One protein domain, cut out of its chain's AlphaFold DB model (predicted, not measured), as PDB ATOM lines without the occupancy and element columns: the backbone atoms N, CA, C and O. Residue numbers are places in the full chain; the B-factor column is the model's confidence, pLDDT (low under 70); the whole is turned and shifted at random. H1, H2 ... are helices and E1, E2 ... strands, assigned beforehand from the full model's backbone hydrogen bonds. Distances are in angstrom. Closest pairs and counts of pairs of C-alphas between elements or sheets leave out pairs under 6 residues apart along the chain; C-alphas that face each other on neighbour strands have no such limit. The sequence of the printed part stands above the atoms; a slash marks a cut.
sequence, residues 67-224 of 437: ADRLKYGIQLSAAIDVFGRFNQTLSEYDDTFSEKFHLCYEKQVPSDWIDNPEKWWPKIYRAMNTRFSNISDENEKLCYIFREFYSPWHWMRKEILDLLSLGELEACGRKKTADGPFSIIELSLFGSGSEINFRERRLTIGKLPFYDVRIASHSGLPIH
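Overview. This is residues 67 to 224 of the 437 residues of an uncharacterized protein of Acetobacter indonesiensis (UniProt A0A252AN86). One long helix, H6, runs most of the length of this domain, with H3 packed alongside it and H5 and H2 crossing it. Towards the last residues of H6 gather two small sheets: the three-strand sheet E2, E3, E4 and the two-strand ribbon E1, E5. The printed part has 158 residues, with seven named helices and five named strands in the order H1 H2 H3 H4 H5 H6 E1 H7 E2 E3 E4 E5. Both sheets, E2 E3 E4 and E1 E5, are antiparallel, and the class is mostly helix. The whole is compact, with a radius of gyration of the C-alphas of 17.1 A and spans of 50 by 35 by 29 A.

Along the chain. Start at the larger sheet: E2 is residues 196 to 199, E3 is 202 to 205 and E4 is 208 to 210. E5, residues 213 to 217, spans 13.9 A and ends at C-alpha 217 (-30.243, -126.113, 0.050), and E1, residues 169 to 173, spans 13.4 A. Find C-alpha 137 at (-34.077, -109.277, 41.481); from there H6 runs 43.7 A to residue 166. H3, residues 88 to 106, spans 27.7 A, H5, 117 to 129, 17.7 A, and H2, 76 to 85, 15.7 A. The short helices are H1, residues 67 to 72, beginning at (-32.017, -142.287, 6.044), H4, 111 to 115, and H7, 187 to 190.

Arrangement. E2, E3 and E4 form a meander, each strand the antiparallel neighbour of the one before; look for N 197 and O 204 at 2.9 A, and N 203 and O 210 at 2.9 A. E4 runs on into E5 across a break of 2 residues, at 81 degrees. E5 is antiparallel to E1, with N 172 and O 214 at 2.9 A. H6, the hub, has a kink of 28 degrees near residue 150. It touches H3 at a shallow tilt of 24 degrees, opposite ways, closest at the C-alphas of Lys 100 and Phe 149, 4.7 A. With residues 143 to 150 alone it touches H5, at a steep tilt of 50 degrees, opposite ways; the closest C-alphas are Ile 124 and Cys 143, 6.1 A. With residues 153 to 160 alone it touches H2, about perpendicular at 88 degrees, at the C-alphas of Ile 80 and Met 156, 6.4 A. With residues 161 to 166 alone it touches H7, at the C-alphas of Ser 165 and Leu 187, 4.9 A. H4 is close to H6 but not clearly touching, the C-alphas of Trp 113 and Phe 146 being 7.6 A apart. H1 and H6 are apart; the C-alpha of Tyr 72 in H1 is 6.6 A from that of Arg 214 in E5. Every O i to N i+4 pair is within hydrogen-bond range in H1, H3 and H4, against 7 of 9 in H5, 25 of 26 in H6 and 2 of 6 in H2, which has 3 of 7 O i to N i+3 pairs within range; H7 is too short for an O i to N i+4 pair.

Size, cuts and confidence. The C-alphas farthest apart, Lys 71 and Ser 133, are 51.4 A from each other. The printed part has no cut, and its one long link is E1 to H7, 13 residues. Mean pLDDT of the printed part is 82.1; look for values under 70 at residues 133, 176 to 180, 192 to 195, 197 to 202 and 207.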
ATOM      1  N   ALA A  67     -31.242-141.934   7.233       74.62
ATOM      2  CA  ALA A  67     -32.017-142.287   6.044       74.62
ATOM      3  C   ALA A  67     -33.260-141.400   5.831       74.62
ATOM      4  O   ALA A  67     -33.611-141.103   4.692       74.62
ATOM      5  N   ASP A  68     -33.915-140.946   6.905       76.88
ATOM      6  CA  ASP A  68     -35.054-140.023   6.821       76.88
ATOM      7  C   ASP A  68     -34.601-138.649   6.314       76.88
ATOM      8  O   ASP A  68     -35.203-138.095   5.396       76.88
ATOM      9  N   ARG A  69     -33.481-138.142   6.839       81.06
ATOM     10  CA  ARG A  69     -32.894-136.859   6.419       81.06
ATOM     11  C   ARG A  69     -32.307-136.929   5.011       81.06
ATOM     12  O   ARG A  69     -32.444-135.984   4.244       81.06
ATOM     13  N   LEU A  70     -31.738-138.071   4.631       78.75
ATOM     14  CA  LEU A  70     -31.298-138.338   3.262       78.75
ATOM     15  C   LEU A  70     -32.463-138.456   2.275       78.75
ATOM     16  O   LEU A  70     -32.279-138.244   1.088       78.75
ATOM     17  N   LYS A  71     -33.665-138.816   2.729       75.50
ATOM     18  CA  LYS A  71     -34.809-139.003   1.834       75.50
ATOM     19  C   LYS A  71     -35.692-137.767   1.723       75.50
ATOM     20  O   LYS A  71     -36.207-137.475   0.648       75.50
ATOM     21  N   TYR A  72     -35.901-137.081   2.838       73.56
ATOM     22  CA  TYR A  72     -36.863-135.989   2.955       73.56
ATOM     23  C   TYR A  72     -36.228-134.699   3.449       73.56
ATOM     24  O   TYR A  72     -36.937-133.719   3.606       73.56
ATOM     25  N   GLY A  73     -34.921-134.678   3.709       80.94
ATOM     26  CA  GLY A  73     -34.215-133.499   4.186       80.94
ATOM     27  C   GLY A  73     -34.348-133.195   5.671       80.94
ATOM     28  O   GLY A  73     -34.807-134.001   6.491       80.94
ATOM     29  N   ILE A  74     -33.891-131.998   6.025       85.38
ATOM     30  CA  ILE A  74     -33.652-131.579   7.403       85.38
ATOM     31  C   ILE A  74     -34.933-130.984   7.963       85.38
ATOM     32  O   ILE A  74     -35.582-130.188   7.300       85.38
ATOM     33  N   GLN A  75     -35.316-131.342   9.182       83.56
ATOM     34  CA  GLN A  75     -36.482-130.727   9.810       83.56
ATOM     35  C   GLN A  75     -36.241-129.226  10.027       83.56
ATOM     36  O   GLN A  75     -35.192-128.850  10.541       83.56
ATOM     37  N   LEU A  76     -37.209-128.370   9.685       82.62
ATOM     38  CA  LEU A  76     -37.063-126.912   9.820       82.62
ATOM     39  C   LEU A  76     -36.731-126.486  11.260       82.62
ATOM     40  O   LEU A  76     -35.975-125.547  11.473       82.62
ATOM     41  N   SER A  77     -37.228-127.209  12.267       77.81
ATOM     42  CA  SER A  77     -36.883-126.959  13.672       77.81
ATOM     43  C   SER A  77     -35.403-127.190  13.998       77.81
ATOM     44  O   SER A  77     -34.932-126.691  15.012       77.81
ATOM     45  N   ALA A  78     -34.670-127.935  13.166       81.00
ATOM     46  CA  ALA A  78     -33.226-128.129  13.284       81.00
ATOM     47  C   ALA A  78     -32.408-127.108  12.494       81.00
ATOM     48  O   ALA A  78     -31.182-127.181  12.502       81.00
ATOM     49  N   ALA A  79     -33.053-126.159  11.812       84.88
ATOM     50  CA  ALA A  79     -32.361-125.267  10.898       84.88
ATOM     51  C   ALA A  79     -31.296-124.411  11.601       84.88
ATOM     52  O   ALA A  79     -30.186-124.291  11.099       84.88
ATOM     53  N   ILE A  80     -31.597-123.892  12.793       85.56
ATOM     54  CA  ILE A  80     -30.651-123.080  13.576       85.56
ATOM     55  C   ILE A  80     -29.409-123.893  13.957       85.56
ATOM     56  O   ILE A  80     -28.298-123.381  13.906       85.56
ATOM     57  N   ASP A  81     -29.585-125.176  14.279       85.06
ATOM     58  CA  ASP A  81     -28.481-126.055  14.667       85.06
ATOM     59  C   ASP A  81     -27.611-126.476  13.479       85.06
ATOM     60  O   ASP A  81     -26.425-126.719  13.655       85.06
ATOM     61  N   VAL A  82     -28.193-126.587  12.283       88.69
ATOM     62  CA  VAL A  82     -27.502-127.100  11.092       88.69
ATOM     63  C   VAL A  82     -26.883-125.978  10.262       88.69
ATOM     64  O   VAL A  82     -25.758-126.118   9.792       88.69
ATOM     65  N   PHE A  83     -27.608-124.880  10.047       89.94
ATOM     66  CA  PHE A  83     -27.242-123.850   9.072       89.94
ATOM     67  C   PHE A  83     -26.357-122.739   9.649       89.94
ATOM     68  O   PHE A  83     -26.046-121.793   8.934       89.94
ATOM     69  N   GLY A  84     -25.890-122.861  10.897       86.56
ATOM     70  CA  GLY A  84     -25.028-121.857  11.532       86.56
ATOM     71  C   GLY A  84     -23.788-121.486  10.709       86.56
ATOM     72  O   GLY A  84     -23.369-120.344  10.740       86.56
ATOM     73  N   ARG A  85     -23.241-122.395   9.889       88.75
ATOM     74  CA  ARG A  85     -22.085-122.126   9.005       88.75
ATOM     75  C   ARG A  85     -22.440-122.120   7.515       88.75
ATOM     76  O   ARG A  85     -21.601-122.429   6.676       88.75
ATOM     77  N   PHE A  86     -23.697-121.842   7.171       91.19
ATOM     78  CA  PHE A  86     -24.157-121.920   5.783       91.19
ATOM     79  C   PHE A  86     -23.610-120.781   4.913       91.19
ATOM     80  O   PHE A  86     -23.162-121.019   3.786       91.19
ATOM     81  N   ASN A  87     -23.620-119.564   5.462       90.31
ATOM     82  CA  ASN A  87     -23.064-118.347   4.878       90.31
ATOM     83  C   ASN A  87     -22.363-117.513   5.972       90.31
ATOM     84  O   ASN A  87     -22.395-117.865   7.155       90.31
ATOM     85  N   GLN A  88     -21.715-116.414   5.575       90.38
ATOM     86  CA  GLN A  88     -20.974-115.555   6.502       90.38
ATOM     87  C   GLN A  88     -21.882-114.952   7.588       90.38
ATOM     88  O   GLN A  88     -21.544-115.003   8.767       90.38
ATOM     89  N   THR A  89     -23.056-114.448   7.207       91.62
ATOM     90  CA  THR A  89     -24.017-113.818   8.123       91.62
ATOM     91  C   THR A  89     -24.491-114.777   9.218       91.62
ATOM     92  O   THR A  89     -24.457-114.442  10.401       91.62
ATOM     93  N   LEU A  90     -24.875-116.004   8.855       91.75
ATOM     94  CA  LEU A  90     -25.261-117.037   9.818       91.75
ATOM     95  C   LEU A  90     -24.094-117.436  10.722       91.75
ATOM     96  O   LEU A  90     -24.321-117.658  11.908       91.75
ATOM     97  N   SER A  91     -22.864-117.462  10.195       89.69
ATOM     98  CA  SER A  91     -21.667-117.788  10.977       89.69
ATOM     99  C   SER A  91     -21.416-116.775  12.091       89.69
ATOM    100  O   SER A  91     -21.127-117.166  13.219       89.69
ATOM    101  N   GLU A  92     -21.564-115.482  11.802       89.44
ATOM    102  CA  GLU A  92     -21.408-114.412  12.796       89.44
ATOM    103  C   GLU A  92     -22.468-114.515  13.910       89.44
ATOM    104  O   GLU A  92     -22.173-114.347  15.103       89.44
ATOM    105  N   TYR A  93     -23.708-114.850  13.538       90.00
ATOM    106  CA  TYR A  93     -24.773-115.075  14.510       90.00
ATOM    107  C   TYR A  93     -24.591-116.367  15.312       90.00
ATOM    108  O   TYR A  93     -24.879-116.344  16.506       90.00
ATOM    109  N   ASP A  94     -24.095-117.454  14.715       87.44
ATOM    110  CA  ASP A  94     -23.840-118.740  15.384       87.44
ATOM    111  C   ASP A  94     -22.765-118.620  16.476       87.44
ATOM    112  O   ASP A  94     -22.928-119.153  17.579       87.44
ATOM    113  N   ASP A  95     -21.701-117.854  16.210       84.56
ATOM    114  CA  ASP A  95     -20.651-117.565  17.192       84.56
ATOM    115  C   ASP A  95     -21.220-116.817  18.409       84.56
ATOM    116  O   ASP A  95     -20.997-117.207  19.562       84.56
ATOM    117  N   THR A  96     -22.032-115.784  18.161       87.12
ATOM    118  CA  THR A  96     -22.698-115.011  19.223       87.12
ATOM    119  C   THR A  96     -23.744-115.853  19.957       87.12
ATOM    120  O   THR A  96     -23.835-115.822  21.184       87.12
ATOM    121  N   PHE A  97     -24.540-116.628  19.222       87.38
ATOM    122  CA  PHE A  97     -25.566-117.514  19.762       87.38
ATOM    123  C   PHE A  97     -24.964-118.537  20.724       87.38
ATOM    124  O   PHE A  97     -25.464-118.690  21.838       87.38
ATOM    125  N   SER A  98     -23.868-119.186  20.327       82.25
ATOM    126  CA  SER A  98     -23.173-120.179  21.147       82.25
ATOM    127  C   SER A  98     -22.663-119.575  22.457       82.25
ATOM    128  O   SER A  98     -22.878-120.145  23.527       82.25
ATOM    129  N   GLU A  99     -22.075-118.376  22.404       82.81
ATOM    130  CA  GLU A  99     -21.628-117.645  23.596       82.81
ATOM    131  C   GLU A  99     -22.788-117.327  24.554       82.81
ATOM    132  O   GLU A  99     -22.700-117.570  25.761       82.81
ATOM    133  N   LYS A 100     -23.908-116.811  24.032       87.94
ATOM    134  CA  LYS A 100     -25.055-116.424  24.867       87.94
ATOM    135  C   LYS A 100     -25.850-117.623  25.384       87.94
ATOM    136  O   LYS A 100     -26.385-117.566  26.493       87.94
ATOM    137  N   PHE A 101     -25.890-118.722  24.633       85.88
ATOM    138  CA  PHE A 101     -26.442-119.996  25.094       85.88
ATOM    139  C   PHE A 101     -25.638-120.540  26.280       85.88
ATOM    140  O   PHE A 101     -26.229-120.935  27.288       85.88
ATOM    141  N   HIS A 102     -24.303-120.506  26.205       79.94
ATOM    142  CA  HIS A 102     -23.452-120.918  27.320       79.94
ATOM    143  C   HIS A 102     -23.733-120.102  28.583       79.94
ATOM    144  O   HIS A 102     -23.929-120.673  29.654       79.94
ATOM    145  N   LEU A 103     -23.829-118.776  28.447       84.19
ATOM    146  CA  LEU A 103     -24.131-117.896  29.571       84.19
ATOM    147  C   LEU A 103     -25.481-118.241  30.220       84.19
ATOM    148  O   LEU A 103     -25.594-118.238  31.445       84.19
ATOM    149  N   CYS A 104     -26.497-118.590  29.425       87.19
ATOM    150  CA  CYS A 104     -27.780-119.056  29.956       87.19
ATOM    151  C   CYS A 104     -27.627-120.330  30.796       87.19
ATOM    152  O   CYS A 104     -28.238-120.435  31.859       87.19
ATOM    153  N   TYR A 105     -26.799-121.276  30.348       83.56
ATOM    154  CA  TYR A 105     -26.519-122.506  31.086       83.56
ATOM    155  C   TYR A 105     -25.746-122.234  32.386       83.56
ATOM    156  O   TYR A 105     -26.150-122.697  33.451       83.56
ATOM    157  N   GLU A 106     -24.676-121.437  32.320       83.75
ATOM    158  CA  GLU A 106     -23.839-121.076  33.474       83.75
ATOM    159  C   GLU A 106     -24.653-120.366  34.566       83.75
ATOM    160  O   GLU A 106     -24.497-120.639  35.757       83.75
ATOM    161  N   LYS A 107     -25.553-119.467  34.158       87.25
ATOM    162  CA  LYS A 107     -26.407-118.687  35.061       87.25
ATOM    163  C   LYS A 107     -27.733-119.371  35.393       87.25
ATOM    164  O   LYS A 107     -28.566-118.752  36.041       87.25
ATOM    165  N   GLN A 108     -27.917-120.627  34.984       88.00
ATOM    166  CA  GLN A 108     -29.092-121.446  35.301       88.00
ATOM    167  C   GLN A 108     -30.424-120.811  34.864       88.00
ATOM    168  O   GLN A 108     -31.442-120.926  35.548       88.00
ATOM    169  N   VAL A 109     -30.438-120.155  33.699       88.00
ATOM    170  CA  VAL A 109     -31.689-119.718  33.065       88.00
ATOM    171  C   VAL A 109     -32.589-120.949  32.868       88.00
ATOM    172  O   VAL A 109     -32.100-121.982  32.398       88.00
ATOM    173  N   PRO A 110     -33.894-120.880  33.204       88.94
ATOM    174  CA  PRO A 110     -34.781-122.033  33.109       88.94
ATOM    175  C   PRO A 110     -34.770-122.664  31.714       88.94
ATOM    176  O   PRO A 110     -34.972-121.973  30.715       88.94
ATOM    177  N   SER A 111     -34.600-123.987  31.637       83.75
ATOM    178  CA  SER A 111     -34.493-124.691  30.352       83.75
ATOM    179  C   SER A 111     -35.715-124.474  29.455       83.75
ATOM    180  O   SER A 111     -35.538-124.246  28.270       83.75
ATOM    181  N   ASP A 112     -36.939-124.390  30.004       84.06
ATOM    182  CA  ASP A 112     -38.151-124.114  29.201       84.06
ATOM    183  C   ASP A 112     -38.075-122.766  28.454       84.06
ATOM    184  O   ASP A 112     -38.728-122.603  27.424       84.06
ATOM    185  N   TRP A 113     -37.291-121.795  28.946       86.94
ATOM    186  CA  TRP A 113     -37.082-120.515  28.260       86.94
ATOM    187  C   TRP A 113     -36.216-120.707  27.020       86.94
ATOM    188  O   TRP A 113     -36.567-120.234  25.941       86.94
ATOM    189  N   ILE A 114     -35.118-121.445  27.179       83.69
ATOM    190  CA  ILE A 114     -34.140-121.752  26.132       83.69
ATOM    191  C   ILE A 114     -34.737-122.708  25.086       83.69
ATOM    192  O   ILE A 114     -34.492-122.550  23.893       83.69
ATOM    193  N   ASP A 115     -35.559-123.663  25.528       77.12
ATOM    194  CA  ASP A 115     -36.226-124.669  24.696       77.12
ATOM    195  C   ASP A 115     -37.368-124.071  23.864       77.12
ATOM    196  O   ASP A 115     -37.694-124.579  22.788       77.12
ATOM    197  N   ASN A 116     -37.998-122.994  24.346       79.00
ATOM    198  CA  ASN A 116     -39.099-122.335  23.649       79.00
ATOM    199  C   ASN A 116     -38.997-120.800  23.698       79.00
ATOM    200  O   ASN A 116     -39.828-120.125  24.325       79.00
ATOM    201  N   PRO A 117     -38.002-120.223  23.004       82.81
ATOM    202  CA  PRO A 117     -37.730-118.798  23.079       82.81
ATOM    203  C   PRO A 117     -38.887-117.941  22.549       82.81
ATOM    204  O   PRO A 117     -39.164-116.880  23.106       82.81
ATOM    205  N   GLU A 118     -39.633-118.414  21.540       82.19
ATOM    206  CA  GLU A 118     -40.819-117.720  21.004       82.19
ATOM    207  C   GLU A 118     -41.942-117.574  22.039       82.19
ATOM    208  O   GLU A 118     -42.599-116.536  22.107       82.19
ATOM    209  N   LYS A 119     -42.163-118.601  22.871       83.69
ATOM    210  CA  LYS A 119     -43.183-118.589  23.932       83.69
ATOM    211  C   LYS A 119     -42.810-117.644  25.072       83.69
ATOM    212  O   LYS A 119     -43.696-117.034  25.678       83.69
ATOM    213  N   TRP A 120     -41.527-117.571  25.413       85.88
ATOM    214  CA  TRP A 120     -41.060-116.856  26.601       85.88
ATOM    215  C   TRP A 120     -40.694-115.404  26.342       85.88
ATOM    216  O   TRP A 120     -40.956-114.565  27.208       85.88
ATOM    217  N   TRP A 121     -40.201-115.077  25.147       89.25
ATOM    218  CA  TRP A 121     -39.818-113.711  24.809       89.25
ATOM    219  C   TRP A 121     -40.924-112.671  25.052       89.25
ATOM    220  O   TRP A 121     -40.642-111.695  25.742       89.25
ATOM    221  N   PRO A 122     -42.197-112.862  24.642       88.81
ATOM    222  CA  PRO A 122     -43.248-111.874  24.909       88.81
ATOM    223  C   PRO A 122     -43.505-111.631  26.403       88.81
ATOM    224  O   PRO A 122     -43.838-110.515  26.805       88.81
ATOM    225  N   LYS A 123     -43.355-112.669  27.238       88.31
ATOM    226  CA  LYS A 123     -43.536-112.566  28.695       88.31
ATOM    227  C   LYS A 123     -42.393-111.780  29.326       88.31
ATOM    228  O   LYS A 123     -42.641-110.880  30.123       88.31
ATOM    229  N   ILE A 124     -41.164-112.097  28.927       88.25
ATOM    230  CA  ILE A 124     -39.946-111.452  29.420       88.25
ATOM    231  C   ILE A 124     -39.890-109.999  28.944       88.25
ATOM    232  O   ILE A 124     -39.695-109.097  29.747       88.25
ATOM    233  N   TYR A 125     -40.191-109.738  27.674       88.62
ATOM    234  CA  TYR A 125     -40.272-108.386  27.129       88.62
ATOM    235  C   TYR A 125     -41.294-107.514  27.878       88.62
ATOM    236  O   TYR A 125     -41.005-106.372  28.231       88.62
ATOM    237  N   ARG A 126     -42.477-108.063  28.198       87.75
ATOM    238  CA  ARG A 126     -43.478-107.364  29.019       87.75
ATOM    239  C   ARG A 126     -42.948-107.061  30.421       87.75
ATOM    240  O   ARG A 126     -43.090-105.931  30.877       87.75
ATOM    241  N   ALA A 127     -42.330-108.045  31.072       85.31
ATOM    242  CA  ALA A 127     -41.712-107.880  32.384       85.31
ATOM    243  C   ALA A 127     -40.675-106.744  32.402       85.31
ATOM    244  O   ALA A 127     -40.733-105.873  33.274       85.31
ATOM    245  N   MET A 128     -39.799-106.704  31.392       84.31
ATOM    246  CA  MET A 128     -38.792-105.655  31.217       84.31
ATOM    247  C   MET A 128     -39.429-104.268  31.046       84.31
ATOM    248  O   MET A 128     -39.014-103.314  31.702       84.31
ATOM    249  N   ASN A 129     -40.486-104.149  30.233       85.44
ATOM    250  CA  ASN A 129     -41.202-102.880  30.033       85.44
ATOM    251  C   ASN A 129     -41.907-102.380  31.301       85.44
ATOM    252  O   ASN A 129     -42.065-101.176  31.490       85.44
ATOM    253  N   THR A 130     -42.301-103.288  32.196       84.50
ATOM    254  CA  THR A 130     -42.882-102.956  33.506       84.50
ATOM    255  C   THR A 130     -41.837-102.770  34.612       84.50
ATOM    256  O   THR A 130     -42.201-102.805  35.790       84.50
ATOM    257  N   ARG A 131     -40.549-102.621  34.253       80.00
ATOM    258  CA  ARG A 131     -39.399-102.523  35.176       80.00
ATOM    259  C   ARG A 131     -39.416-103.598  36.267       80.00
ATOM    260  O   ARG A 131     -39.177-103.299  37.428       80.00
ATOM    261  N   PHE A 132     -39.786-104.825  35.896       81.31
ATOM    262  CA  PHE A 132     -39.810-105.983  36.797       81.31
ATOM    263  C   PHE A 132     -40.662-105.810  38.064       81.31
ATOM    264  O   PHE A 132     -40.460-106.526  39.033       81.31
ATOM    265  N   SER A 133     -41.675-104.934  38.036       69.81
ATOM    266  CA  SER A 133     -42.527-104.583  39.191       69.81
ATOM    267  C   SER A 133     -43.130-105.754  39.989       69.81
ATOM    268  O   SER A 133     -43.521-105.546  41.132       69.81
ATOM    269  N   ASN A 134     -43.188-106.968  39.428       71.38
ATOM    270  CA  ASN A 134     -43.693-108.185  40.078       71.38
ATOM    271  C   ASN A 134     -42.712-109.377  40.012       71.38
ATOM    272  O   ASN A 134     -43.139-110.531  40.075       71.38
ATOM    273  N   ILE A 135     -41.419-109.132  39.799       75.31
ATOM    274  CA  ILE A 135     -40.392-110.165  39.615       75.31
ATOM    275  C   ILE A 135     -39.251-109.905  40.604       75.31
ATOM    276  O   ILE A 135     -38.885-108.761  40.834       75.31
ATOM    277  N   SER A 136     -38.708-110.962  41.213       75.50
ATOM    278  CA  SER A 136     -37.556-110.838  42.117       75.50
ATOM    279  C   SER A 136     -36.282-110.423  41.372       75.50
ATOM    280  O   SER A 136     -36.093-110.810  40.219       75.50
ATOM    281  N   ASP A 137     -35.360-109.735  42.048       71.88
ATOM    282  CA  ASP A 137     -34.077-109.277  41.481       71.88
ATOM    283  C   ASP A 137     -33.261-110.401  40.809       71.88
ATOM    284  O   ASP A 137     -32.590-110.203  39.794       71.88
ATOM    285  N   GLU A 138     -33.316-111.614  41.363       70.69
ATOM    286  CA  GLU A 138     -32.661-112.793  40.786       70.69
ATOM    287  C   GLU A 138     -33.280-113.175  39.435       70.69
ATOM    288  O   GLU A 138     -32.571-113.398  38.455       70.69
ATOM    289  N   ASN A 139     -34.609-113.137  39.340       80.75
ATOM    290  CA  ASN A 139     -35.329-113.382  38.096       80.75
ATOM    291  C   ASN A 139     -35.187-112.219  37.093       80.75
ATOM    292  O   ASN A 139     -35.237-112.459  35.885       80.75
ATOM    293  N   GLU A 140     -34.963-110.982  37.550       86.12
ATOM    294  CA  GLU A 140     -34.621-109.842  36.686       86.12
ATOM    295  C   GLU A 140     -33.302-110.090  35.937       86.12
ATOM    296  O   GLU A 140     -33.252-109.960  34.709       86.12
ATOM    297  N   LYS A 141     -32.243-110.527  36.633       88.25
ATOM    298  CA  LYS A 141     -30.956-110.861  35.991       88.25
ATOM    299  C   LYS A 141     -31.111-111.962  34.942       88.25
ATOM    300  O   LYS A 141     -30.581-111.833  33.838       88.25
ATOM    301  N   LEU A 142     -31.878-113.010  35.252       91.06
ATOM    302  CA  LEU A 142     -32.163-114.098  34.311       91.06
ATOM    303  C   LEU A 142     -32.915-113.606  33.066       91.06
ATOM    304  O   LEU A 142     -32.629-114.063  31.960       91.06
ATOM    305  N   CYS A 143     -33.827-112.638  33.213       90.50
ATOM    306  CA  CYS A 143     -34.519-112.017  32.080       90.50
ATOM    307  C   CYS A 143     -33.554-111.282  31.137       90.50
ATOM    308  O   CYS A 143     -33.681-111.409  29.917       90.50
ATOM    309  N   TYR A 144     -32.577-110.542  31.675       91.50
ATOM    310  CA  TYR A 144     -31.559-109.878  30.854       91.50
ATOM    311  C   TYR A 144     -30.652-110.875  30.131       91.50
ATOM    312  O   TYR A 144     -30.428-110.726  28.932       91.50
ATOM    313  N   ILE A 145     -30.193-111.922  30.819       92.06
ATOM    314  CA  ILE A 145     -29.364-112.973  30.209       92.06
ATOM    315  C   ILE A 145     -30.135-113.674  29.084       92.06
ATOM    316  O   ILE A 145     -29.620-113.838  27.977       92.06
ATOM    317  N   PHE A 146     -31.406-114.009  29.322       93.25
ATOM    318  CA  PHE A 146     -32.259-114.596  28.295       93.25
ATOM    319  C   PHE A 146     -32.457-113.665  27.090       93.25
ATOM    320  O   PHE A 146     -32.455-114.130  25.953       93.25
ATOM    321  N   ARG A 147     -32.598-112.349  27.296       92.81
ATOM    322  CA  ARG A 147     -32.682-111.373  26.195       92.81
ATOM    323  C   ARG A 147     -31.436-111.395  25.311       92.81
ATOM    324  O   ARG A 147     -31.558-111.310  24.084       92.81
ATOM    325  N   GLU A 148     -30.254-111.467  25.917       92.38
ATOM    326  CA  GLU A 148     -29.000-111.533  25.164       92.38
ATOM    327  C   GLU A 148     -28.908-112.809  24.331       92.38
ATOM    328  O   GLU A 148     -28.418-112.755  23.211       92.38
ATOM    329  N   PHE A 149     -29.435-113.925  24.835       91.25
ATOM    330  CA  PHE A 149     -29.571-115.175  24.088       91.25
ATOM    331  C   PHE A 149     -30.627-115.114  22.977       91.25
ATOM    332  O   PHE A 149     -30.385-115.571  21.859       91.25
ATOM    333  N   TYR A 150     -31.792-114.529  23.261       91.38
ATOM    334  CA  TYR A 150     -32.907-114.466  22.318       91.38
ATOM    335  C   TYR A 150     -32.542-113.693  21.047       91.38
ATOM    336  O   TYR A 150     -32.972-114.061  19.958       91.38
ATOM    337  N   SER A 151     -31.747-112.631  21.180       90.81
ATOM    338  CA  SER A 151     -31.399-111.744  20.066       90.81
ATOM    339  C   SER A 151     -30.693-112.472  18.904       90.81
ATOM    340  O   SER A 151     -31.254-112.476  17.809       90.81
ATOM    341  N   PRO A 152     -29.525-113.126  19.080       89.94
ATOM    342  CA  PRO A 152     -28.875-113.872  18.002       89.94
ATOM    343  C   PRO A 152     -29.723-115.057  17.519       89.94
ATOM    344  O   PRO A 152     -29.800-115.284  16.316       89.94
ATOM    345  N   TRP A 153     -30.441-115.753  18.412       89.44
ATOM    346  CA  TRP A 153     -31.372-116.819  18.017       89.44
ATOM    347  C   TRP A 153     -32.457-116.310  17.050       89.44
ATOM    348  O   TRP A 153     -32.740-116.935  16.026       89.44
ATOM    349  N   HIS A 154     -33.043-115.148  17.352       88.88
ATOM    350  CA  HIS A 154     -34.053-114.503  16.519       88.88
ATOM    351  C   HIS A 154     -33.487-114.106  15.151       88.88
ATOM    352  O   HIS A 154     -34.148-114.330  14.138       88.88
ATOM    353  N   TRP A 155     -32.265-113.567  15.111       90.31
ATOM    354  CA  TRP A 155     -31.601-113.196  13.861       90.31
ATOM    355  C   TRP A 155     -31.248-114.409  12.999       90.31
ATOM    356  O   TRP A 155     -31.574-114.396  11.818       90.31
ATOM    357  N   MET A 156     -30.711-115.491  13.576       89.50
ATOM    358  CA  MET A 156     -30.489-116.747  12.842       89.50
ATOM    359  C   MET A 156     -31.790-117.285  12.249       89.50
ATOM    360  O   MET A 156     -31.845-117.656  11.079       89.50
ATOM    361  N   ARG A 157     -32.863-117.308  13.048       87.12
ATOM    362  CA  ARG A 157     -34.182-117.736  12.577       87.12
ATOM    363  C   ARG A 157     -34.670-116.866  11.424       87.12
ATOM    364  O   ARG A 157     -35.195-117.405  10.457       87.12
ATOM    365  N   LYS A 158     -34.555-115.542  11.548       87.12
ATOM    366  CA  LYS A 158     -34.977-114.604  10.508       87.12
ATOM    367  C   LYS A 158     -34.194-114.839   9.218       87.12
ATOM    368  O   LYS A 158     -34.817-115.013   8.184       87.12
ATOM    369  N   GLU A 159     -32.876-114.953   9.308       91.25
ATOM    370  CA  GLU A 159     -32.003-115.207   8.162       91.25
ATOM    371  C   GLU A 159     -32.362-116.528   7.456       91.25
ATOM    372  O   GLU A 159     -32.504-116.568   6.242       91.25
ATOM    373  N   ILE A 160     -32.636-117.604   8.204       89.06
ATOM    374  CA  ILE A 160     -33.115-118.876   7.629       89.06
ATOM    375  C   ILE A 160     -34.441-118.704   6.868       89.06
ATOM    376  O   ILE A 160     -34.647-119.333   5.828       89.06
ATOM    377  N   LEU A 161     -35.358-117.883   7.385       87.06
ATOM    378  CA  LEU A 161     -36.620-117.579   6.705       87.06
ATOM    379  C   LEU A 161     -36.409-116.704   5.468       87.06
ATOM    380  O   LEU A 161     -37.062-116.934   4.453       87.06
ATOM    381  N   ASP A 162     -35.475-115.760   5.526       88.56
ATOM    382  CA  ASP A 162     -35.111-114.921   4.390       88.56
ATOM    383  C   ASP A 162     -34.506-115.791   3.270       88.56
ATOM    384  O   ASP A 162     -34.968-115.710   2.132       88.56
ATOM    385  N   LEU A 163     -33.615-116.738   3.593       89.75
ATOM    386  CA  LEU A 163     -33.086-117.731   2.643       89.75
ATOM    387  C   LEU A 163     -34.182-118.601   2.001       89.75
ATOM    388  O   LEU A 163     -34.102-118.931   0.816       89.75
ATOM    389  N   LEU A 164     -35.219-118.969   2.764       87.44
ATOM    390  CA  LEU A 164     -36.403-119.656   2.235       87.44
ATOM    391  C   LEU A 164     -37.231-118.748   1.322       87.44
ATOM    392  O   LEU A 164     -37.741-119.203   0.306       87.44
ATOM    393  N   SER A 165     -37.372-117.466   1.656       87.31
ATOM    394  CA  SER A 165     -38.126-116.511   0.836       87.31
ATOM    395  C   SER A 165     -37.426-116.198  -0.494       87.31
ATOM    396  O   SER A 165     -38.091-116.018  -1.514       87.31
ATOM    397  N   LEU A 166     -36.088-116.198  -0.492       88.19
ATOM    398  CA  LEU A 166     -35.236-115.971  -1.660       88.19
ATOM    399  C   LEU A 166     -35.067-117.227  -2.531       88.19
ATOM    400  O   LEU A 166     -34.605-117.129  -3.664       88.19
ATOM    401  N   GLY A 167     -35.456-118.401  -2.024       83.94
ATOM    402  CA  GLY A 167     -35.340-119.676  -2.736       83.94
ATOM    403  C   GLY A 167     -33.947-120.307  -2.701       83.94
ATOM    404  O   GLY A 167     -33.705-121.275  -3.420       83.94
ATOM    405  N   GLU A 168     -33.036-119.806  -1.862       86.94
ATOM    406  CA  GLU A 168     -31.756-120.477  -1.602       86.94
ATOM    407  C   GLU A 168     -31.962-121.786  -0.833       86.94
ATOM    408  O   GLU A 168     -31.308-122.805  -1.095       86.94
ATOM    409  N   LEU A 169     -32.926-121.759   0.091       87.50
ATOM    410  CA  LEU A 169     -33.481-122.940   0.727       87.50
ATOM    411  C   LEU A 169     -34.853-123.250   0.129       87.50
ATOM    412  O   LEU A 169     -35.661-122.364  -0.139       87.50
ATOM    413  N   GLU A 170     -35.142-124.535  -0.018       86.06
ATOM    414  CA  GLU A 170     -36.453-125.037  -0.406       86.06
ATOM    415  C   GLU A 170     -37.104-125.720   0.793       86.06
ATOM    416  O   GLU A 170     -36.437-126.459   1.522       86.06
ATOM    417  N   ALA A 171     -38.408-125.504   0.976       84.81
ATOM    418  CA  ALA A 171     -39.194-126.191   1.988       84.81
ATOM    419  C   ALA A 171     -40.248-127.103   1.360       84.81
ATOM    420  O   ALA A 171     -40.986-126.714   0.456       84.81
ATOM    421  N   CYS A 172     -40.398-128.301   1.916       83.50
ATOM    422  CA  CYS A 172     -41.535-129.169   1.655       83.50
ATOM    423  C   CYS A 172     -42.245-129.506   2.966       83.50
ATOM    424  O   CYS A 172     -41.644-129.514   4.040       83.50
ATOM    425  N   GLY A 173     -43.542-129.792   2.908       79.06
ATOM    426  CA  GLY A 173     -44.266-130.189   4.102       79.06
ATOM    427  C   GLY A 173     -45.574-130.910   3.852       79.06
ATOM    428  O   GLY A 173     -46.073-131.000   2.727       79.06
ATOM    429  N   ARG A 174     -46.138-131.440   4.937       79.25
ATOM    430  CA  ARG A 174     -47.407-132.181   4.927       79.25
ATOM    431  C   ARG A 174     -48.566-131.271   5.340       79.25
ATOM    432  O   ARG A 174     -48.656-130.893   6.505       79.25
ATOM    433  N   LYS A 175     -49.462-130.938   4.399       71.75
ATOM    434  CA  LYS A 175     -50.537-129.922   4.556       71.75
ATOM    435  C   LYS A 175     -51.768-130.345   5.380       71.75
ATOM    436  O   LYS A 175     -52.536-129.489   5.794       71.75
ATOM    437  N   LYS A 176     -52.042-131.646   5.547       69.75
ATOM    438  CA  LYS A 176     -53.336-132.124   6.102       69.75
ATOM    439  C   LYS A 176     -53.209-133.105   7.256       69.75
ATOM    440  O   LYS A 176     -53.959-133.011   8.217       69.75
ATOM    441  N   THR A 177     -52.303-134.067   7.139       67.94
ATOM    442  CA  THR A 177     -52.103-135.132   8.126       67.94
ATOM    443  C   THR A 177     -50.633-135.523   8.162       67.94
ATOM    444  O   THR A 177     -49.898-135.282   7.200       67.94
ATOM    445  N   ALA A 178     -50.213-136.166   9.252       66.56
ATOM    446  CA  ALA A 178     -48.864-136.712   9.383       66.56
ATOM    447  C   ALA A 178     -48.545-137.778   8.318       66.56
ATOM    448  O   ALA A 178     -47.381-137.940   7.978       66.56
ATOM    449  N   ASP A 179     -49.560-138.438   7.749       68.50
ATOM    450  CA  ASP A 179     -49.405-139.459   6.704       68.50
ATOM    451  C   ASP A 179     -49.520-138.901   5.276       68.50
ATOM    452  O   ASP A 179     -49.265-139.610   4.305       68.50
ATOM    453  N   GLY A 180     -49.878-137.620   5.122       67.31
ATOM    454  CA  GLY A 180     -50.016-136.982   3.812       67.31
ATOM    455  C   GLY A 180     -48.679-136.883   3.064       67.31
ATOM    456  O   GLY A 180     -47.631-136.834   3.708       67.31
ATOM    457  N   PRO A 181     -48.676-136.837   1.720       75.94
ATOM    458  CA  PRO A 181     -47.441-136.690   0.958       75.94
ATOM    459  C   PRO A 181     -46.767-135.345   1.251       75.94
ATOM    460  O   PRO A 181     -47.439-134.337   1.492       75.94
ATOM    461  N   PHE A 182     -45.435-135.325   1.184       78.56
ATOM    462  CA  PHE A 182     -44.687-134.073   1.159       78.56
ATOM    463  C   PHE A 182     -45.015-133.311  -0.123       78.56
ATOM    464  O   PHE A 182     -45.072-133.882  -1.210       78.56
ATOM    465  N   SER A 183     -45.273-132.020   0.020       80.56
ATOM    466  CA  SER A 183     -45.502-131.102  -1.092       80.56
ATOM    467  C   SER A 183     -44.632-129.875  -0.897       80.56
ATOM    468  O   SER A 183     -44.453-129.440   0.240       80.56
ATOM    469  N   ILE A 184     -44.128-129.316  -1.994       83.31
ATOM    470  CA  ILE A 184     -43.375-128.060  -1.969       83.31
ATOM    471  C   ILE A 184     -44.246-126.972  -1.323       83.31
ATOM    472  O   ILE A 184     -45.457-126.886  -1.570       83.31
ATOM    473  N   ILE A 185     -43.629-126.192  -0.441       81.81
ATOM    474  CA  ILE A 185     -44.212-125.005   0.174       81.81
ATOM    475  C   ILE A 185     -43.741-123.810  -0.653       81.81
ATOM    476  O   ILE A 185     -42.549-123.648  -0.885       81.81
ATOM    477  N   GLU A 186     -44.681-123.000  -1.129       82.44
ATOM    478  CA  GLU A 186     -44.368-121.837  -1.963       82.44
ATOM    479  C   GLU A 186     -43.530-120.810  -1.190       82.44
ATOM    480  O   GLU A 186     -43.849-120.487  -0.047       82.44
ATOM    481  N   LEU A 187     -42.487-120.271  -1.832       82.31
ATOM    482  CA  LEU A 187     -41.539-119.325  -1.223       82.31
ATOM    483  C   LEU A 187     -42.231-118.053  -0.704       82.31
ATOM    484  O   LEU A 187     -41.851-117.503   0.327       82.31
ATOM    485  N   SER A 188     -43.307-117.631  -1.379       80.44
ATOM    486  CA  SER A 188     -44.150-116.488  -1.001       80.44
ATOM    487  C   SER A 188     -44.743-116.613   0.405       80.44
ATOM    488  O   SER A 188     -45.030-115.601   1.040       80.44
ATOM    489  N   LEU A 189     -44.889-117.841   0.914       81.44
ATOM    490  CA  LEU A 189     -45.373-118.115   2.263       81.44
ATOM    491  C   LEU A 189     -44.318-117.828   3.345       81.44
ATOM    492  O   LEU A 189     -44.665-117.775   4.516       81.44
ATOM    493  N   PHE A 190     -43.046-117.637   2.991       81.31
ATOM    494  CA  PHE A 190     -41.977-117.314   3.945       81.31
ATOM    495  C   PHE A 190     -41.595-115.828   3.960       81.31
ATOM    496  O   PHE A 190     -40.696-115.443   4.699       81.31
ATOM    497  N   GLY A 191     -42.274-114.981   3.178       71.25
ATOM    498  CA  GLY A 191     -41.958-113.553   3.085       71.25
ATOM    499  C   GLY A 191     -42.208-112.767   4.380       71.25
ATOM    500  O   GLY A 191     -42.890-113.235   5.292       71.25
ATOM    501  N   SER A 192     -41.724-111.523   4.420       62.59
ATOM    502  CA  SER A 192     -41.695-110.626   5.592       62.59
ATOM    503  C   SER A 192     -43.043-110.341   6.279       62.59
ATOM    504  O   SER A 192     -43.056-109.920   7.434       62.59
ATOM    505  N   GLY A 193     -44.175-110.587   5.611       60.00
ATOM    506  CA  GLY A 193     -45.528-110.466   6.178       60.00
ATOM    507  C   GLY A 193     -46.117-111.768   6.736       60.00
ATOM    508  O   GLY A 193     -47.284-111.792   7.125       60.00
ATOM    509  N   SER A 194     -45.359-112.864   6.734       65.62
ATOM    510  CA  SER A 194     -45.881-114.193   7.056       65.62
ATOM    511  C   SER A 194     -45.855-114.456   8.559       65.62
ATOM    512  O   SER A 194     -44.800-114.472   9.192       65.62
ATOM    513  N   GLU A 195     -47.022-114.731   9.142       68.06
ATOM    514  CA  GLU A 195     -47.111-115.206  10.523       68.06
ATOM    515  C   GLU A 195     -46.673-116.672  10.594       68.06
ATOM    516  O   GLU A 195     -47.453-117.585  10.312       68.06
ATOM    517  N   ILE A 196     -45.409-116.894  10.951       70.88
ATOM    518  CA  ILE A 196     -44.832-118.230  11.112       70.88
ATOM    519  C   ILE A 196     -44.790-118.576  12.595       70.88
ATOM    520  O   ILE A 196     -44.002-118.004  13.349       70.88
ATOM    521  N   ASN A 197     -45.616-119.542  12.990       66.81
ATOM    522  CA  ASN A 197     -45.700-120.035  14.360       66.81
ATOM    523  C   ASN A 197     -45.247-121.495  14.433       66.81
ATOM    524  O   ASN A 197     -45.876-122.374  13.828       66.81
ATOM    525  N   PHE A 198     -44.208-121.765  15.227       63.56
ATOM    526  CA  PHE A 198     -43.780-123.123  15.544       63.56
ATOM    527  C   PHE A 198     -44.530-123.628  16.779       63.56
ATOM    528  O   PHE A 198     -44.457-123.051  17.862       63.56
ATOM    529  N   ARG A 199     -45.270-124.733  16.645       57.47
ATOM    530  CA  ARG A 199     -45.914-125.410  17.780       57.47
ATOM    531  C   ARG A 199     -45.604-126.892  17.767       57.47
ATOM    532  O   ARG A 199     -46.250-127.628  17.032       57.47
ATOM    533  N   GLU A 200     -44.673-127.323  18.617       55.47
ATOM    534  CA  GLU A 200     -44.250-128.721  18.838       55.47
ATOM    535  C   GLU A 200     -43.764-129.449  17.571       55.47
ATOM    536  O   GLU A 200     -42.584-129.752  17.434       55.47
ATOM    537  N   ARG A 201     -44.677-129.747  16.641       52.81
ATOM    538  CA  ARG A 201     -44.447-130.391  15.335       52.81
ATOM    539  C   ARG A 201     -45.273-129.772  14.212       52.81
ATOM    540  O   ARG A 201     -45.220-130.226  13.081       52.81
ATOM    541  N   ARG A 202     -46.077-128.760  14.517       63.38
ATOM    542  CA  ARG A 202     -46.922-128.069  13.557       63.38
ATOM    543  C   ARG A 202     -46.329-126.708  13.267       63.38
ATOM    544  O   ARG A 202     -46.142-125.904  14.178       63.38
ATOM    545  N   LEU A 203     -46.061-126.459  11.997       73.62
ATOM    546  CA  LEU A 203     -45.771-125.127  11.505       73.62
ATOM    547  C   LEU A 203     -47.078-124.539  11.001       73.62
ATOM    548  O   LEU A 203     -47.749-125.145  10.171       73.62
ATOM    549  N   THR A 204     -47.451-123.374  11.508       73.25
ATOM    550  CA  THR A 204     -48.532-122.600  10.896       73.25
ATOM    551  C   THR A 204     -47.905-121.439  10.160       73.25
ATOM    552  O   THR A 204     -47.166-120.674  10.773       73.25
ATOM    553  N   ILE A 205     -48.182-121.343   8.862       74.38
ATOM    554  CA  ILE A 205     -47.767-120.220   8.027       74.38
ATOM    555  C   ILE A 205     -49.032-119.472   7.602       74.38
ATOM    556  O   ILE A 205     -49.842-119.988   6.825       74.38
ATOM    557  N   GLY A 206     -49.261-118.295   8.185       72.94
ATOM    558  CA  GLY A 206     -50.539-117.591   8.075       72.94
ATOM    559  C   GLY A 206     -51.686-118.443   8.635       72.94
ATOM    560  O   GLY A 206     -51.756-118.693   9.833       72.94
ATOM    561  N   LYS A 207     -52.585-118.928   7.766       69.81
ATOM    562  CA  LYS A 207     -53.698-119.836   8.137       69.81
ATOM    563  C   LYS A 207     -53.473-121.295   7.724       69.81
ATOM    564  O   LYS A 207     -54.362-122.122   7.922       69.81
ATOM    565  N   LEU A 208     -52.326-121.618   7.120       76.56
ATOM    566  CA  LEU A 208     -52.039-122.950   6.591       76.56
ATOM    567  C   LEU A 208     -51.268-123.790   7.619       76.56
ATOM    568  O   LEU A 208     -50.140-123.431   7.968       76.56
ATOM    569  N   PRO A 209     -51.839-124.909   8.100       76.44
ATOM    570  CA  PRO A 209     -51.147-125.815   9.001       76.44
ATOM    571  C   PRO A 209     -50.315-126.849   8.228       76.44
ATOM    572  O   PRO A 209     -50.793-127.494   7.296       76.44
ATOM    573  N   PHE A 210     -49.086-127.068   8.679       79.19
ATOM    574  CA  PHE A 210     -48.192-128.124   8.215       79.19
ATOM    575  C   PHE A 210     -47.743-128.988   9.397       79.19
ATOM    576  O   PHE A 210     -47.457-128.457  10.465       79.19
ATOM    577  N   TYR A 211     -47.685-130.310   9.224       72.31
ATOM    578  CA  TYR A 211     -47.398-131.281  10.304       72.31
ATOM    579  C   TYR A 211     -45.949-131.764  10.373       72.31
ATOM    580  O   TYR A 211     -45.530-132.336  11.374       72.31
ATOM    581  N   ASP A 212     -45.227-131.633   9.274       77.31
ATOM    582  CA  ASP A 212     -43.808-131.932   9.166       77.31
ATOM    583  C   ASP A 212     -43.304-131.050   8.032       77.31
ATOM    584  O   ASP A 212     -43.922-131.038   6.961       77.31
ATOM    585  N   VAL A 213     -42.265-130.266   8.303       80.00
ATOM    586  CA  VAL A 213     -41.673-129.328   7.351       80.00
ATOM    587  C   VAL A 213     -40.189-129.607   7.282       80.00
ATOM    588  O   VAL A 213     -39.490-129.583   8.300       80.00
ATOM    589  N   ARG A 214     -39.727-129.878   6.068       85.38
ATOM    590  CA  ARG A 214     -38.347-130.207   5.764       85.38
ATOM    591  C   ARG A 214     -37.745-129.165   4.847       85.38
ATOM    592  O   ARG A 214     -38.449-128.634   3.996       85.38
ATOM    593  N   ILE A 215     -36.458-128.904   5.032       85.50
ATOM    594  CA  ILE A 215     -35.684-127.928   4.281       85.50
ATOM    595  C   ILE A 215     -34.384-128.507   3.728       85.50
ATOM    596  O   ILE A 215     -33.791-129.434   4.294       85.50
ATOM    597  N   ALA A 216     -33.969-127.962   2.590       85.69
ATOM    598  CA  ALA A 216     -32.742-128.305   1.886       85.69
ATOM    599  C   ALA A 216     -32.200-127.095   1.143       85.69
ATOM    600  O   ALA A 216     -32.959-126.218   0.745       85.69
ATOM    601  N   SER A 217     -30.893-127.109   0.897       86.00
ATOM    602  CA  SER A 217     -30.243-126.113   0.050       86.00
ATOM    603  C   SER A 217     -30.274-126.511  -1.425       86.00
ATOM    604  O   SER A 217     -29.909-127.640  -1.793       86.00
ATOM    605  N   HIS A 218     -30.647-125.556  -2.279       75.94
ATOM    606  CA  HIS A 218     -30.578-125.711  -3.729       75.94
ATOM    607  C   HIS A 218     -29.126-125.705  -4.238       75.94
ATOM    608  O   HIS A 218     -28.746-126.537  -5.063       75.94
ATOM    609  N   SER A 219     -28.275-124.844  -3.686       79.56
ATOM    610  CA  SER A 219     -26.845-124.755  -4.027       79.56
ATOM    611  C   SER A 219     -25.988-125.837  -3.353       79.56
ATOM    612  O   SER A 219     -24.815-126.002  -3.678       79.56
ATOM    613  N   GLY A 220     -26.581-126.625  -2.452       86.94
ATOM    614  CA  GLY A 220     -25.867-127.577  -1.608       86.94
ATOM    615  C   GLY A 220     -25.384-126.947  -0.299       86.94
ATOM    616  O   GLY A 220     -25.516-125.750  -0.056       86.94
ATOM    617  N   LEU A 221     -24.879-127.784   0.596       91.50
ATOM    618  CA  LEU A 221     -24.409-127.413   1.922       91.50
ATOM    619  C   LEU A 221     -22.880-127.353   1.933       91.50
ATOM    620  O   LEU A 221     -22.247-128.245   1.365       91.50
ATOM    621  N   PRO A 222     -22.266-126.372   2.611       93.12
ATOM    622  CA  PRO A 222     -20.866-126.509   2.996       93.12
ATOM    623  C   PRO A 222     -20.693-127.747   3.893       93.12
ATOM    624  O   PRO A 222     -21.647-128.207   4.535       93.12
ATOM    625  N   ILE A 223     -19.488-128.323   3.923       92.25
ATOM    626  CA  ILE A 223     -19.283-129.660   4.506       92.25
ATOM    627  C   ILE A 223     -19.616-129.710   5.999       92.25
ATOM    628  O   ILE A 223     -20.181-130.694   6.472       92.25
ATOM    629  N   HIS A 224     -19.362-128.623   6.726       91.12
ATOM    630  CA  HIS A 224     -19.718-128.504   8.138       91.12
ATOM    631  C   HIS A 224     -21.234-128.610   8.365       91.12
ATOM    632  O   HIS A 224     -21.695-129.434   9.155       91.12
TER     633      HIS A 224